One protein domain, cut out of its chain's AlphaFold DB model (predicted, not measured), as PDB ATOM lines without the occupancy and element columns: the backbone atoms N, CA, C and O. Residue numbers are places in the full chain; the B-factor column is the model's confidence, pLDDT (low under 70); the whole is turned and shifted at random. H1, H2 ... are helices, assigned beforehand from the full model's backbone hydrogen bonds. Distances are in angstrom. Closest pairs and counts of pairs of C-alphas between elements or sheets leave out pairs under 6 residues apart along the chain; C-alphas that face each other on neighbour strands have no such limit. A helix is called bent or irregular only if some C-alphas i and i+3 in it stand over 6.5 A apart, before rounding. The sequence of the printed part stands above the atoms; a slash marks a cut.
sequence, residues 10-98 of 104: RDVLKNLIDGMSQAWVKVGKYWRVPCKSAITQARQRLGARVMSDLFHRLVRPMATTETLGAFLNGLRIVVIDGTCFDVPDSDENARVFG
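This is residues 10 to 98 of the 104 residues of the protein "IS4 family transposase" of Nostoc sphaeroides CCNUC1 (UniProt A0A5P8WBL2). Three separate helices are strung on long loops in an open, flat shape: H1, then H2 bent into an L, then a loop, residues 59 to 90, that runs out to a small turn at residues 71 to 76 and folds back to H3. The printed part has 89 residues, with no named strand; its class is all helix, though under half of the residues, 43, are in named elements. It is extended, with a radius of gyration of the C-alphas of 19.5 A and spans of 55 by 44 by 22 A.

H1, residues 10 to 22, touches no helix. H2, residues 36 to 58, assigned as one helix by its hydrogen bonds, is bent: C-alphas 45 and 48 are 9.2 A apart. Its arms, H2a, residues 36 to 45, and H2b, residues 48 to 58, are close but not clearly touching, the closest C-alphas being those of Arg 43 and Met 51, 7.3 A, and only just about perpendicular at 72 degrees. H3, residues 91 to 97, is apart from H1 and both arms. In H1, H2a, H2b and H3 every O i to N i+4 pair is within hydrogen-bond range.

H1 begins at C-alpha 10 (41.903, 1.581, 129.702) and is 18.5 A long; H3 ends at C-alpha 97 (50.066, 16.364, 155.723).

The printed part has no cut, and both links are long. Residues 23 to 30 have pLDDT under 70.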
ATOM      1  N   ARG A  10      41.575   2.909 130.227       84.56
ATOM      2  CA  ARG A  10      41.903   1.581 129.702       84.56
ATOM      3  C   ARG A  10      41.931   1.582 128.174       84.56
ATOM      4  O   ARG A  10      42.827   0.970 127.606       84.56
ATOM      5  N   ASP A  11      40.973   2.236 127.534       87.62
ATOM      6  CA  ASP A  11      40.874   2.270 126.074       87.62
ATOM      7  C   ASP A  11      41.913   3.217 125.469       87.62
ATOM      8  O   ASP A  11      42.558   2.849 124.495       87.62
ATOM      9  N   VAL A  12      42.223   4.332 126.139       88.12
ATOM     10  CA  VAL A  12      43.390   5.173 125.814       88.12
ATOM     11  C   VAL A  12      44.678   4.337 125.785       88.12
ATOM     12  O   VAL A  12      45.460   4.418 124.839       88.12
ATOM     13  N   LEU A  13      44.903   3.503 126.806       87.62
ATOM     14  CA  LEU A  13      46.093   2.652 126.887       87.62
ATOM     15  C   LEU A  13      46.099   1.538 125.837       87.62
ATOM     16  O   LEU A  13      47.170   1.204 125.337       87.62
ATOM     17  N   LYS A  14      44.938   0.971 125.487       87.06
ATOM     18  CA  LYS A  14      44.826   0.022 124.368       87.06
ATOM     19  C   LYS A  14      45.217   0.687 123.057       87.06
ATOM     20  O   LYS A  14      46.143   0.218 122.410       87.06
ATOM     21  N   ASN A  15      44.593   1.820 122.737       87.31
ATOM     22  CA  ASN A  15      44.836   2.540 121.490       87.31
ATOM     23  C   ASN A  15      46.312   2.954 121.359       87.31
ATOM     24  O   ASN A  15      46.893   2.866 120.279       87.31
ATOM     25  N   LEU A  16      46.949   3.340 122.473       86.12
ATOM     26  CA  LEU A  16      48.385   3.613 122.522       86.12
ATOM     27  C   LEU A  16      49.229   2.370 122.194       86.12
ATOM     28  O   LEU A  16      50.144   2.449 121.376       86.12
ATOM     29  N   ILE A  17      48.936   1.228 122.822       85.31
ATOM     30  CA  ILE A  17      49.662  -0.029 122.596       85.31
ATOM     31  C   ILE A  17      49.456  -0.558 121.172       85.31
ATOM     32  O   ILE A  17      50.419  -1.016 120.551       85.31
ATOM     33  N   ASP A  18      48.241  -0.464 120.640       83.19
ATOM     34  CA  ASP A  18      47.916  -0.895 119.281       83.19
ATOM     35  C   ASP A  18      48.686  -0.053 118.257       83.19
ATOM     36  O   ASP A  18      49.362  -0.603 117.385       83.19
ATOM     37  N   GLY A  19      48.700   1.275 118.428       82.12
ATOM     38  CA  GLY A  19      49.496   2.178 117.594       82.12
ATOM     39  C   GLY A  19      51.003   1.896 117.664       82.12
ATOM     40  O   GLY A  19      51.674   1.847 116.634       82.12
ATOM     41  N   MET A  20      51.548   1.639 118.859       76.69
ATOM     42  CA  MET A  20      52.968   1.291 119.029       76.69
ATOM     43  C   MET A  20      53.334  -0.067 118.418       76.69
ATOM     44  O   MET A  20      54.440  -0.234 117.896       76.69
ATOM     45  N   SER A  21      52.412  -1.030 118.469       74.12
ATOM     46  CA  SER A  21      52.584  -2.349 117.854       74.12
ATOM     47  C   SER A  21      52.600  -2.246 116.328       74.12
ATOM     48  O   SER A  21      53.432  -2.882 115.684       74.12
ATOM     49  N   GLN A  22      51.745  -1.392 115.752       70.25
ATOM     50  CA  GLN A  22      51.740  -1.099 114.316       70.25
ATOM     51  C   GLN A  22      52.976  -0.317 113.857       70.25
ATOM     52  O   GLN A  22      53.452  -0.527 112.745       70.25
ATOM     53  N   ALA A  23      53.536   0.540 114.714       67.81
ATOM     54  CA  ALA A  23      54.743   1.315 114.424       67.81
ATOM     55  C   ALA A  23      56.053   0.495 114.459       67.81
ATOM     56  O   ALA A  23      57.133   1.075 114.365       67.81
ATOM     57  N   TRP A  24      55.991  -0.840 114.592       57.31
ATOM     58  CA  TRP A  24      57.154  -1.742 114.582       57.31
ATOM     59  C   TRP A  24      58.276  -1.331 115.548       57.31
ATOM     60  O   TRP A  24      59.461  -1.502 115.247       57.31
ATOM     61  N   VAL A  25      57.941  -0.823 116.740       60.12
ATOM     62  CA  VAL A  25      58.959  -0.633 117.781       60.12
ATOM     63  C   VAL A  25      59.421  -2.026 118.227       60.12
ATOM     64  O   VAL A  25      58.786  -2.682 119.055       60.12
ATOM     65  N   LYS A  26      60.513  -2.517 117.620       57.28
ATOM     66  CA  LYS A  26      61.121  -3.832 117.871       57.28
ATOM     67  C   LYS A  26      61.805  -3.855 119.241       57.28
ATOM     68  O   LYS A  26      63.021  -3.948 119.337       57.28
ATOM     69  N   VAL A  27      61.029  -3.814 120.321       57.81
ATOM     70  CA  VAL A  27      61.552  -4.013 121.690       57.81
ATOM     71  C   VAL A  27      61.662  -5.509 122.034       57.81
ATOM     72  O   VAL A  27      61.891  -5.881 123.179       57.81
ATOM     73  N   GLY A  28      61.479  -6.404 121.054       51.91
ATOM     74  CA  GLY A  28      61.631  -7.853 121.237       51.91
ATOM     75  C   GLY A  28      60.642  -8.476 122.231       51.91
ATOM     76  O   GLY A  28      60.867  -9.591 122.694       51.91
ATOM     77  N   LYS A  29      59.561  -7.771 122.593       59.31
ATOM     78  CA  LYS A  29      58.552  -8.223 123.559       59.31
ATOM     79  C   LYS A  29      57.147  -7.915 123.055       59.31
ATOM     80  O   LYS A  29      56.902  -6.836 122.527       59.31
ATOM     81  N   TYR A  30      56.227  -8.858 123.259       65.12
ATOM     82  CA  TYR A  30      54.800  -8.648 123.026       65.12
ATOM     83  C   TYR A  30      54.285  -7.534 123.938       65.12
ATOM     84  O   TYR A  30      54.405  -7.621 125.165       65.12
ATOM     85  N   TRP A  31      53.699  -6.501 123.342       74.12
ATOM     86  CA  TRP A  31      53.042  -5.441 124.086       74.12
ATOM     87  C   TRP A  31      51.753  -5.973 124.718       74.12
ATOM     88  O   TRP A  31      50.942  -6.622 124.061       74.12
ATOM     89  N   ARG A  32      51.567  -5.720 126.015       82.00
ATOM     90  CA  ARG A  32      50.325  -6.024 126.735       82.00
ATOM     91  C   ARG A  32      49.746  -4.735 127.283       82.00
ATOM     92  O   ARG A  32      50.484  -3.897 127.798       82.00
ATOM     93  N   VAL A  33      48.425  -4.619 127.224       86.25
ATOM     94  CA  VAL A  33      47.699  -3.497 127.823       86.25
ATOM     95  C   VAL A  33      47.952  -3.507 129.337       86.25
ATOM     96  O   VAL A  33      47.641  -4.507 129.993       86.25
ATOM     97  N   PRO A  34      48.528  -2.439 129.916       85.88
ATOM     98  CA  PRO A  34      48.854  -2.427 131.332       85.88
ATOM     99  C   PRO A  34      47.583  -2.348 132.184       85.88
ATOM    100  O   PRO A  34      46.663  -1.575 131.913       85.88
ATOM    101  N   CYS A  35      47.539  -3.137 133.257       87.62
ATOM    102  CA  CYS A  35      46.513  -3.005 134.285       87.62
ATOM    103  C   CYS A  35      46.848  -1.854 135.254       87.62
ATOM    104  O   CYS A  35      47.978  -1.362 135.297       87.62
ATOM    105  N   LYS A  36      45.867  -1.441 136.073       85.94
ATOM    106  CA  LYS A  36      46.028  -0.329 137.031       85.94
ATOM    107  C   LYS A  36      47.244  -0.522 137.952       85.94
ATOM    108  O   LYS A  36      48.035   0.401 138.113       85.94
ATOM    109  N   SER A  37      47.432  -1.726 138.497       89.56
ATOM    110  CA  SER A  37      48.548  -2.032 139.401       89.56
ATOM    111  C   SER A  37      49.915  -1.971 138.714       89.56
ATOM    112  O   SER A  37      50.864  -1.482 139.319       89.56
ATOM    113  N   ALA A  38      50.021  -2.382 137.445       90.50
ATOM    114  CA  ALA A  38      51.269  -2.285 136.686       90.50
ATOM    115  C   ALA A  38      51.716  -0.825 136.492       90.50
ATOM    116  O   ALA A  38      52.906  -0.525 136.590       90.50
ATOM    117  N   ILE A  39      50.767   0.095 136.274       89.81
ATOM    118  CA  ILE A  39      51.050   1.536 136.172       89.81
ATOM    119  C   ILE A  39      51.509   2.081 137.524       89.81
ATOM    120  O   ILE A  39      52.508   2.797 137.586       89.81
ATOM    121  N   THR A  40      50.823   1.718 138.611       90.38
ATOM    122  CA  THR A  40      51.220   2.114 139.968       90.38
ATOM    123  C   THR A  40      52.638   1.642 140.295       90.38
ATOM    124  O   THR A  40      53.465   2.452 140.706       90.38
ATOM    125  N   GLN A  41      52.966   0.376 140.025       94.00
ATOM    126  CA  GLN A  41      54.316  -0.163 140.232       94.00
ATOM    127  C   GLN A  41      55.358   0.524 139.342       94.00
ATOM    128  O   GLN A  41      56.474   0.793 139.777       94.00
ATOM    129  N   ALA A  42      55.018   0.845 138.090       92.50
ATOM    130  CA  ALA A  42      55.915   1.595 137.216       92.50
ATOM    131  C   ALA A  42      56.227   2.992 137.779       92.50
ATOM    132  O   ALA A  42      57.394   3.373 137.807       92.50
ATOM    133  N   ARG A  43      55.221   3.712 138.294       93.44
ATOM    134  CA  ARG A  43      55.418   5.009 138.967       93.44
ATOM    135  C   ARG A  43      56.279   4.877 140.224       93.44
ATOM    136  O   ARG A  43      57.171   5.693 140.424       93.44
ATOM    137  N   GLN A  44      56.069   3.829 141.024       93.69
ATOM    138  CA  GLN A  44      56.903   3.542 142.197       93.69
ATOM    139  C   GLN A  44      58.371   3.303 141.813       93.69
ATOM    140  O   GLN A  44      59.254   3.864 142.449       93.69
ATOM    141  N   ARG A  45      58.636   2.547 140.736       96.25
ATOM    142  CA  ARG A  45      60.004   2.324 140.228       96.25
ATOM    143  C   ARG A  45      60.688   3.605 139.740       96.25
ATOM    144  O   ARG A  45      61.903   3.704 139.857       96.25
ATOM    145  N   LEU A  46      59.938   4.562 139.184       96.56
ATOM    146  CA  LEU A  46      60.479   5.865 138.769       96.56
ATOM    147  C   LEU A  46      60.802   6.776 139.964       96.56
ATOM    148  O   LEU A  46      61.752   7.553 139.906       96.56
ATOM    149  N   GLY A  47      60.014   6.679 141.035       94.75
ATOM    150  CA  GLY A  47      60.190   7.466 142.252       94.75
ATOM    151  C   GLY A  47      59.684   8.911 142.152       94.75
ATOM    152  O   GLY A  47      59.357   9.430 141.082       94.75
ATOM    153  N   ALA A  48      59.614   9.579 143.308       92.81
ATOM    154  CA  ALA A  48      58.969  10.887 143.454       92.81
ATOM    155  C   ALA A  48      59.632  11.999 142.627       92.81
ATOM    156  O   ALA A  48      58.935  12.825 142.041       92.81
ATOM    157  N   ARG A  49      60.968  11.998 142.526       96.44
ATOM    158  CA  ARG A  49      61.720  13.024 141.786       96.44
ATOM    159  C   ARG A  49      61.323  13.070 140.312       96.44
ATOM    160  O   ARG A  49      60.932  14.119 139.816       96.44
ATOM    161  N   VAL A  50      61.344  11.919 139.637       97.44
ATOM    162  CA  VAL A  50      60.984  11.825 138.214       97.44
ATOM    163  C   VAL A  50      59.521  12.202 137.996       97.44
ATOM    164  O   VAL A  50      59.196  12.904 137.041       97.44
ATOM    165  N   MET A  51      58.633  11.769 138.894       96.19
ATOM    166  CA  MET A  51      57.214  12.117 138.814       96.19
ATOM    167  C   MET A  51      56.974  13.624 138.989       96.19
ATOM    168  O   MET A  51      56.150  14.191 138.273       96.19
ATOM    169  N   SER A  52      57.713  14.281 139.888       95.56
ATOM    170  CA  SER A  52      57.652  15.734 140.088       95.56
ATOM    171  C   SER A  52      58.175  16.499 138.868       95.56
ATOM    172  O   SER A  52      57.515  17.417 138.381       95.56
ATOM    173  N   ASP A  53      59.306  16.076 138.301       97.38
ATOM    174  CA  ASP A  53      59.855  16.685 137.083       97.38
ATOM    175  C   ASP A  53      58.885  16.549 135.902       97.38
ATOM    176  O   ASP A  53      58.678  17.492 135.133       97.38
ATOM    177  N   LEU A  54      58.247  15.382 135.770       95.88
ATOM    178  CA  LEU A  54      57.235  15.139 134.748       95.88
ATOM    179  C   LEU A  54      56.018  16.055 134.930       95.88
ATOM    180  O   LEU A  54      55.541  16.629 133.951       95.88
ATOM    181  N   PHE A  55      55.544  16.224 136.168       94.12
ATOM    182  CA  PHE A  55      54.433  17.121 136.486       94.12
ATOM    183  C   PHE A  55      54.733  18.556 136.039       94.12
ATOM    184  O   PHE A  55      53.957  19.124 135.274       94.12
ATOM    185  N   HIS A  56      55.884  19.115 136.416       95.50
ATOM    186  CA  HIS A  56      56.251  20.488 136.043       95.50
ATOM    187  C   HIS A  56      56.413  20.692 134.531       95.50
ATOM    188  O   HIS A  56      56.208  21.793 134.018       95.50
ATOM    189  N   ARG A  57      56.778  19.638 133.791       95.00
ATOM    190  CA  ARG A  57      56.874  19.698 132.327       95.00
ATOM    191  C   ARG A  57      55.505  19.694 131.658       95.00
ATOM    192  O   ARG A  57      55.302  20.454 130.710       95.00
ATOM    193  N   LEU A  58      54.597  18.842 132.136       93.25
ATOM    194  CA  LEU A  58      53.313  18.577 131.486       93.25
ATOM    195  C   LEU A  58      52.192  19.509 131.934       93.25
ATOM    196  O   LEU A  58      51.353  19.887 131.118       93.25
ATOM    197  N   VAL A  59      52.143  19.862 133.216       91.44
ATOM    198  CA  VAL A  59      51.033  20.635 133.766       91.44
ATOM    199  C   VAL A  59      51.196  22.093 133.373       91.44
ATOM    200  O   VAL A  59      52.039  22.828 133.887       91.44
ATOM    201  N   ARG A  60      50.373  22.503 132.410       89.81
ATOM    202  CA  ARG A  60      50.287  23.863 131.892       89.81
ATOM    203  C   ARG A  60      48.827  24.319 131.945       89.81
ATOM    204  O   ARG A  60      47.930  23.493 131.772       89.81
ATOM    205  N   PRO A  61      48.569  25.616 132.157       89.06
ATOM    206  CA  PRO A  61      47.226  26.169 132.046       89.06
ATOM    207  C   PRO A  61      46.633  25.857 130.670       89.06
ATOM    208  O   PRO A  61      47.251  26.161 129.652       89.06
ATOM    209  N   MET A  62      45.442  25.260 130.644       88.44
ATOM    210  CA  MET A  62      44.767  24.923 129.384       88.44
ATOM    211  C   MET A  62      44.205  26.160 128.677       88.44
ATOM    212  O   MET A  62      44.137  26.181 127.452       88.44
ATOM    213  N   ALA A  63      43.817  27.187 129.439       90.50
ATOM    214  CA  ALA A  63      43.315  28.439 128.895       90.50
ATOM    215  C   ALA A  63      44.461  29.309 128.347       90.50
ATOM    216  O   ALA A  63      45.394  29.695 129.068       90.50
ATOM    217  N   THR A  64      44.352  29.631 127.063       90.75
ATOM    218  CA  THR A  64      45.249  30.518 126.312       90.75
ATOM    219  C   THR A  64      44.659  31.924 126.224       90.75
ATOM    220  O   THR A  64      43.491  32.135 126.544       90.75
ATOM    221  N   THR A  65      45.439  32.899 125.757       90.38
ATOM    222  CA  THR A  65      44.956  34.271 125.501       90.38
ATOM    223  C   THR A  65      43.843  34.333 124.451       90.38
ATOM    224  O   THR A  65      43.082  35.291 124.428       90.38
ATOM    225  N   GLU A  66      43.721  33.306 123.609       93.06
ATOM    226  CA  GLU A  66      42.642  33.145 122.624       93.06
ATOM    227  C   GLU A  66      41.366  32.545 123.239       93.06
ATOM    228  O   GLU A  66      40.313  32.520 122.604       93.06
ATOM    229  N   THR A  67      41.436  32.040 124.476       94.31
ATOM    230  CA  THR A  67      40.279  31.467 125.167       94.31
ATOM    231  C   THR A  67      39.363  32.594 125.641       94.31
ATOM    232  O   THR A  67      39.705  33.343 126.559       94.31
ATOM    233  N   LEU A  68      38.187  32.708 125.018       94.94
ATOM    234  CA  LEU A  68      37.199  33.738 125.334       94.94
ATOM    235  C   LEU A  68      36.858  33.736 126.832       94.94
ATOM    236  O   LEU A  68      36.510  32.703 127.399       94.94
ATOM    237  N   GLY A  69      36.967  34.904 127.469       94.12
ATOM    238  CA  GLY A  69      36.644  35.089 128.888       94.12
ATOM    239  C   GLY A  69      37.690  34.562 129.877       94.12
ATOM    240  O   GLY A  69      37.495  34.709 131.077       94.12
ATOM    241  N   ALA A  70      38.813  33.991 129.425       95.62
ATOM    242  CA  ALA A  70      39.849  33.489 130.334       95.62
ATOM    243  C   ALA A  70      40.760  34.586 130.920       95.62
ATOM    244  O   ALA A  70      41.538  34.310 131.836       95.62
ATOM    245  N   PHE A  71      40.693  35.812 130.391       96.38
ATOM    246  CA  PHE A  71      41.545  36.931 130.789       96.38
ATOM    247  C   PHE A  71      40.739  38.222 130.970       96.38
ATOM    248  O   PHE A  71      39.830  38.505 130.193       96.38
ATOM    249  N   LEU A  72      41.125  39.025 131.965       94.81
ATOM    250  CA  LEU A  72      40.617  40.374 132.221       94.81
ATOM    251  C   LEU A  72      41.809  41.323 132.382       94.81
ATOM    252  O   LEU A  72      42.664  41.097 133.235       94.81
ATOM    253  N   ASN A  73      41.892  42.366 131.550       93.69
ATOM    254  CA  ASN A  73      43.001  43.333 131.541       93.69
ATOM    255  C   ASN A  73      44.402  42.679 131.514       93.69
ATOM    256  O   ASN A  73      45.312  43.097 132.223       93.69
ATOM    257  N   GLY A  74      44.571  41.614 130.723       90.75
ATOM    258  CA  GLY A  74      45.841  40.884 130.603       90.75
ATOM    259  C   GLY A  74      46.145  39.904 131.746       90.75
ATOM    260  O   GLY A  74      47.110  39.148 131.650       90.75
ATOM    261  N   LEU A  75      45.316  39.847 132.791       93.19
ATOM    262  CA  LEU A  75      45.443  38.891 133.893       93.19
ATOM    263  C   LEU A  75      44.573  37.657 133.640       93.19
ATOM    264  O   LEU A  75      43.425  37.787 133.216       93.19
ATOM    265  N   ARG A  76      45.097  36.453 133.915       93.75
ATOM    266  CA  ARG A  76      44.321  35.206 133.799       93.75
ATOM    267  C   ARG A  76      43.325  35.099 134.950       93.75
ATOM    268  O   ARG A  76      43.721  35.172 136.112       93.75
ATOM    269  N   ILE A  77      42.069  34.827 134.626       93.75
ATOM    270  CA  ILE A  77      41.039  34.498 135.611       93.75
ATOM    271  C   ILE A  77      41.235  33.043 136.051       93.75
ATOM    272  O   ILE A  77      41.270  32.133 135.223       93.75
ATOM    273  N   VAL A  78      41.389  32.821 137.357       90.75
ATOM    274  CA  VAL A  78      41.578  31.492 137.957       90.75
ATOM    275  C   VAL A  78      40.651  31.363 139.159       90.75
ATOM    276  O   VAL A  78      40.630  32.239 140.019       90.75
ATOM    277  N   VAL A  79      39.915  30.255 139.228       89.56
ATOM    278  CA  VAL A  79      39.210  29.829 140.441       89.56
ATOM    279  C   VAL A  79      40.059  28.755 141.102       89.56
ATOM    280  O   VAL A  79      40.456  27.790 140.448       89.56
ATOM    281  N   ILE A  80      40.372  28.944 142.380       86.06
ATOM    282  CA  ILE A  80      41.084  27.954 143.183       86.06
ATOM    283  C   ILE A  80      40.027  27.198 143.971       86.06
ATOM    284  O   ILE A  80      39.454  27.740 144.914       86.06
ATOM    285  N   ASP A  81      39.764  25.965 143.556       86.56
ATOM    286  CA  ASP A  81      39.002  25.012 144.351       86.56
ATOM    287  C   ASP A  81      39.972  24.115 145.132       86.56
ATOM    288  O   ASP A  81      41.062  23.784 144.653       86.56
ATOM    289  N   GLY A  82      39.602  23.773 146.362       80.38
ATOM    290  CA  GLY A  82      40.421  22.940 147.229       80.38
ATOM    291  C   GLY A  82      40.160  21.464 146.959       80.38
ATOM    292  O   GLY A  82      39.070  20.971 147.227       80.38
ATOM    293  N   THR A  83      41.176  20.724 146.515       79.31
ATOM    294  CA  THR A  83      41.092  19.259 146.405       79.31
ATOM    295  C   THR A  83      41.777  18.605 147.600       79.31
ATOM    296  O   THR A  83      42.958  18.844 147.850       79.31
ATOM    297  N   CYS A  84      41.060  17.743 148.323       82.00
ATOM    298  CA  CYS A  84      41.665  16.844 149.307       82.00
ATOM    299  C   CYS A  84      42.115  15.554 148.613       82.00
ATOM    300  O   CYS A  84      41.353  14.967 147.846       82.00
ATOM    301  N   PHE A  85      43.339  15.106 148.894       80.44
ATOM    302  CA  PHE A  85      43.859  13.831 148.403       80.44
ATOM    303  C   PHE A  85      43.979  12.840 149.555       80.44
ATOM    304  O   PHE A  85      44.610  13.149 150.566       80.44
ATOM    305  N   ASP A  86      43.436  11.640 149.367       86.69
ATOM    306  CA  ASP A  86      43.690  10.531 150.278       86.69
ATOM    307  C   ASP A  86      45.116  10.023 150.064       86.69
ATOM    308  O   ASP A  86      45.492   9.574 148.974       86.69
ATOM    309  N   VAL A  87      45.921  10.106 151.118       87.62
ATOM    310  CA  VAL A  87      47.273   9.547 151.167       87.62
ATOM    311  C   VAL A  87      47.285   8.336 152.102       87.62
ATOM    312  O   VAL A  87      46.483   8.288 153.035       87.62
ATOM    313  N   PRO A  88      48.167   7.342 151.881       88.62
ATOM    314  CA  PRO A  88      48.307   6.224 152.810       88.62
ATOM    315  C   PRO A  88      48.565   6.712 154.241       88.62
ATOM    316  O   PRO A  88      49.389   7.611 154.429       88.62
ATOM    317  N   ASP A  89      47.916   6.099 155.232       90.75
ATOM    318  CA  ASP A  89      48.195   6.372 156.645       90.75
ATOM    319  C   ASP A  89      49.575   5.811 157.006       90.75
ATOM    320  O   ASP A  89      49.773   4.606 157.168       90.75
ATOM    321  N   SER A  90      50.562   6.700 157.035       91.94
ATOM    322  CA  SER A  90      51.937   6.408 157.418       91.94
ATOM    323  C   SER A  90      52.468   7.550 158.274       91.94
ATOM    324  O   SER A  90      52.055   8.699 158.112       91.94
ATOM    325  N   ASP A  91      53.417   7.264 159.163       94.50
ATOM    326  CA  ASP A  91      54.027   8.311 159.989       94.50
ATOM    327  C   ASP A  91      54.756   9.367 159.148       94.50
ATOM    328  O   ASP A  91      54.789  10.539 159.518       94.50
ATOM    329  N   GLU A  92      55.313   8.979 157.997       92.19
ATOM    330  CA  GLU A  92      55.922   9.909 157.041       92.19
ATOM    331  C   GLU A  92      54.885  10.889 156.477       92.19
ATOM    332  O   GLU A  92      55.076  12.104 156.560       92.19
ATOM    333  N   ASN A  93      53.753  10.382 155.982       90.94
ATOM    334  CA  ASN A  93      52.681  11.222 155.453       90.94
ATOM    335  C   ASN A  93      52.032  12.060 156.558       90.94
ATOM    336  O   ASN A  93      51.768  13.238 156.346       90.94
ATOM    337  N   ALA A  94      51.833  11.497 157.751       92.44
ATOM    338  CA  ALA A  94      51.268  12.213 158.890       92.44
ATOM    339  C   ALA A  94      52.142  13.401 159.323       92.44
ATOM    340  O   ALA A  94      51.606  14.437 159.711       92.44
ATOM    341  N   ARG A  95      53.476  13.295 159.227       93.56
ATOM    342  CA  ARG A  95      54.392  14.414 159.515       93.56
ATOM    343  C   ARG A  95      54.275  15.558 158.505       93.56
ATOM    344  O   ARG A  95      54.502  16.701 158.884       93.56
ATOM    345  N   VAL A  96      53.952  15.261 157.244       91.19
ATOM    346  CA  VAL A  96      53.883  16.257 156.158       91.19
ATOM    347  C   VAL A  96      52.480  16.846 156.007       91.19
ATOM    348  O   VAL A  96      52.331  18.058 155.879       91.19
ATOM    349  N   PHE A  97      51.453  15.998 156.022       88.81
ATOM    350  CA  PHE A  97      50.066  16.364 155.723       88.81
ATOM    351  C   PHE A  97      49.187  16.496 156.975       88.81
ATOM    352  O   PHE A  97      48.069  17.002 156.888       88.81
ATOM    353  N   GLY A  98      49.676  16.061 158.140       89.56
ATOM    354  CA  GLY A  98      48.860  15.900 159.341       89.56
ATOM    355  C   GLY A  98      47.935  14.682 159.255       89.56
ATOM    356  O   GLY A  98      47.830  14.017 158.226       89.56
TER     357      GLY A  98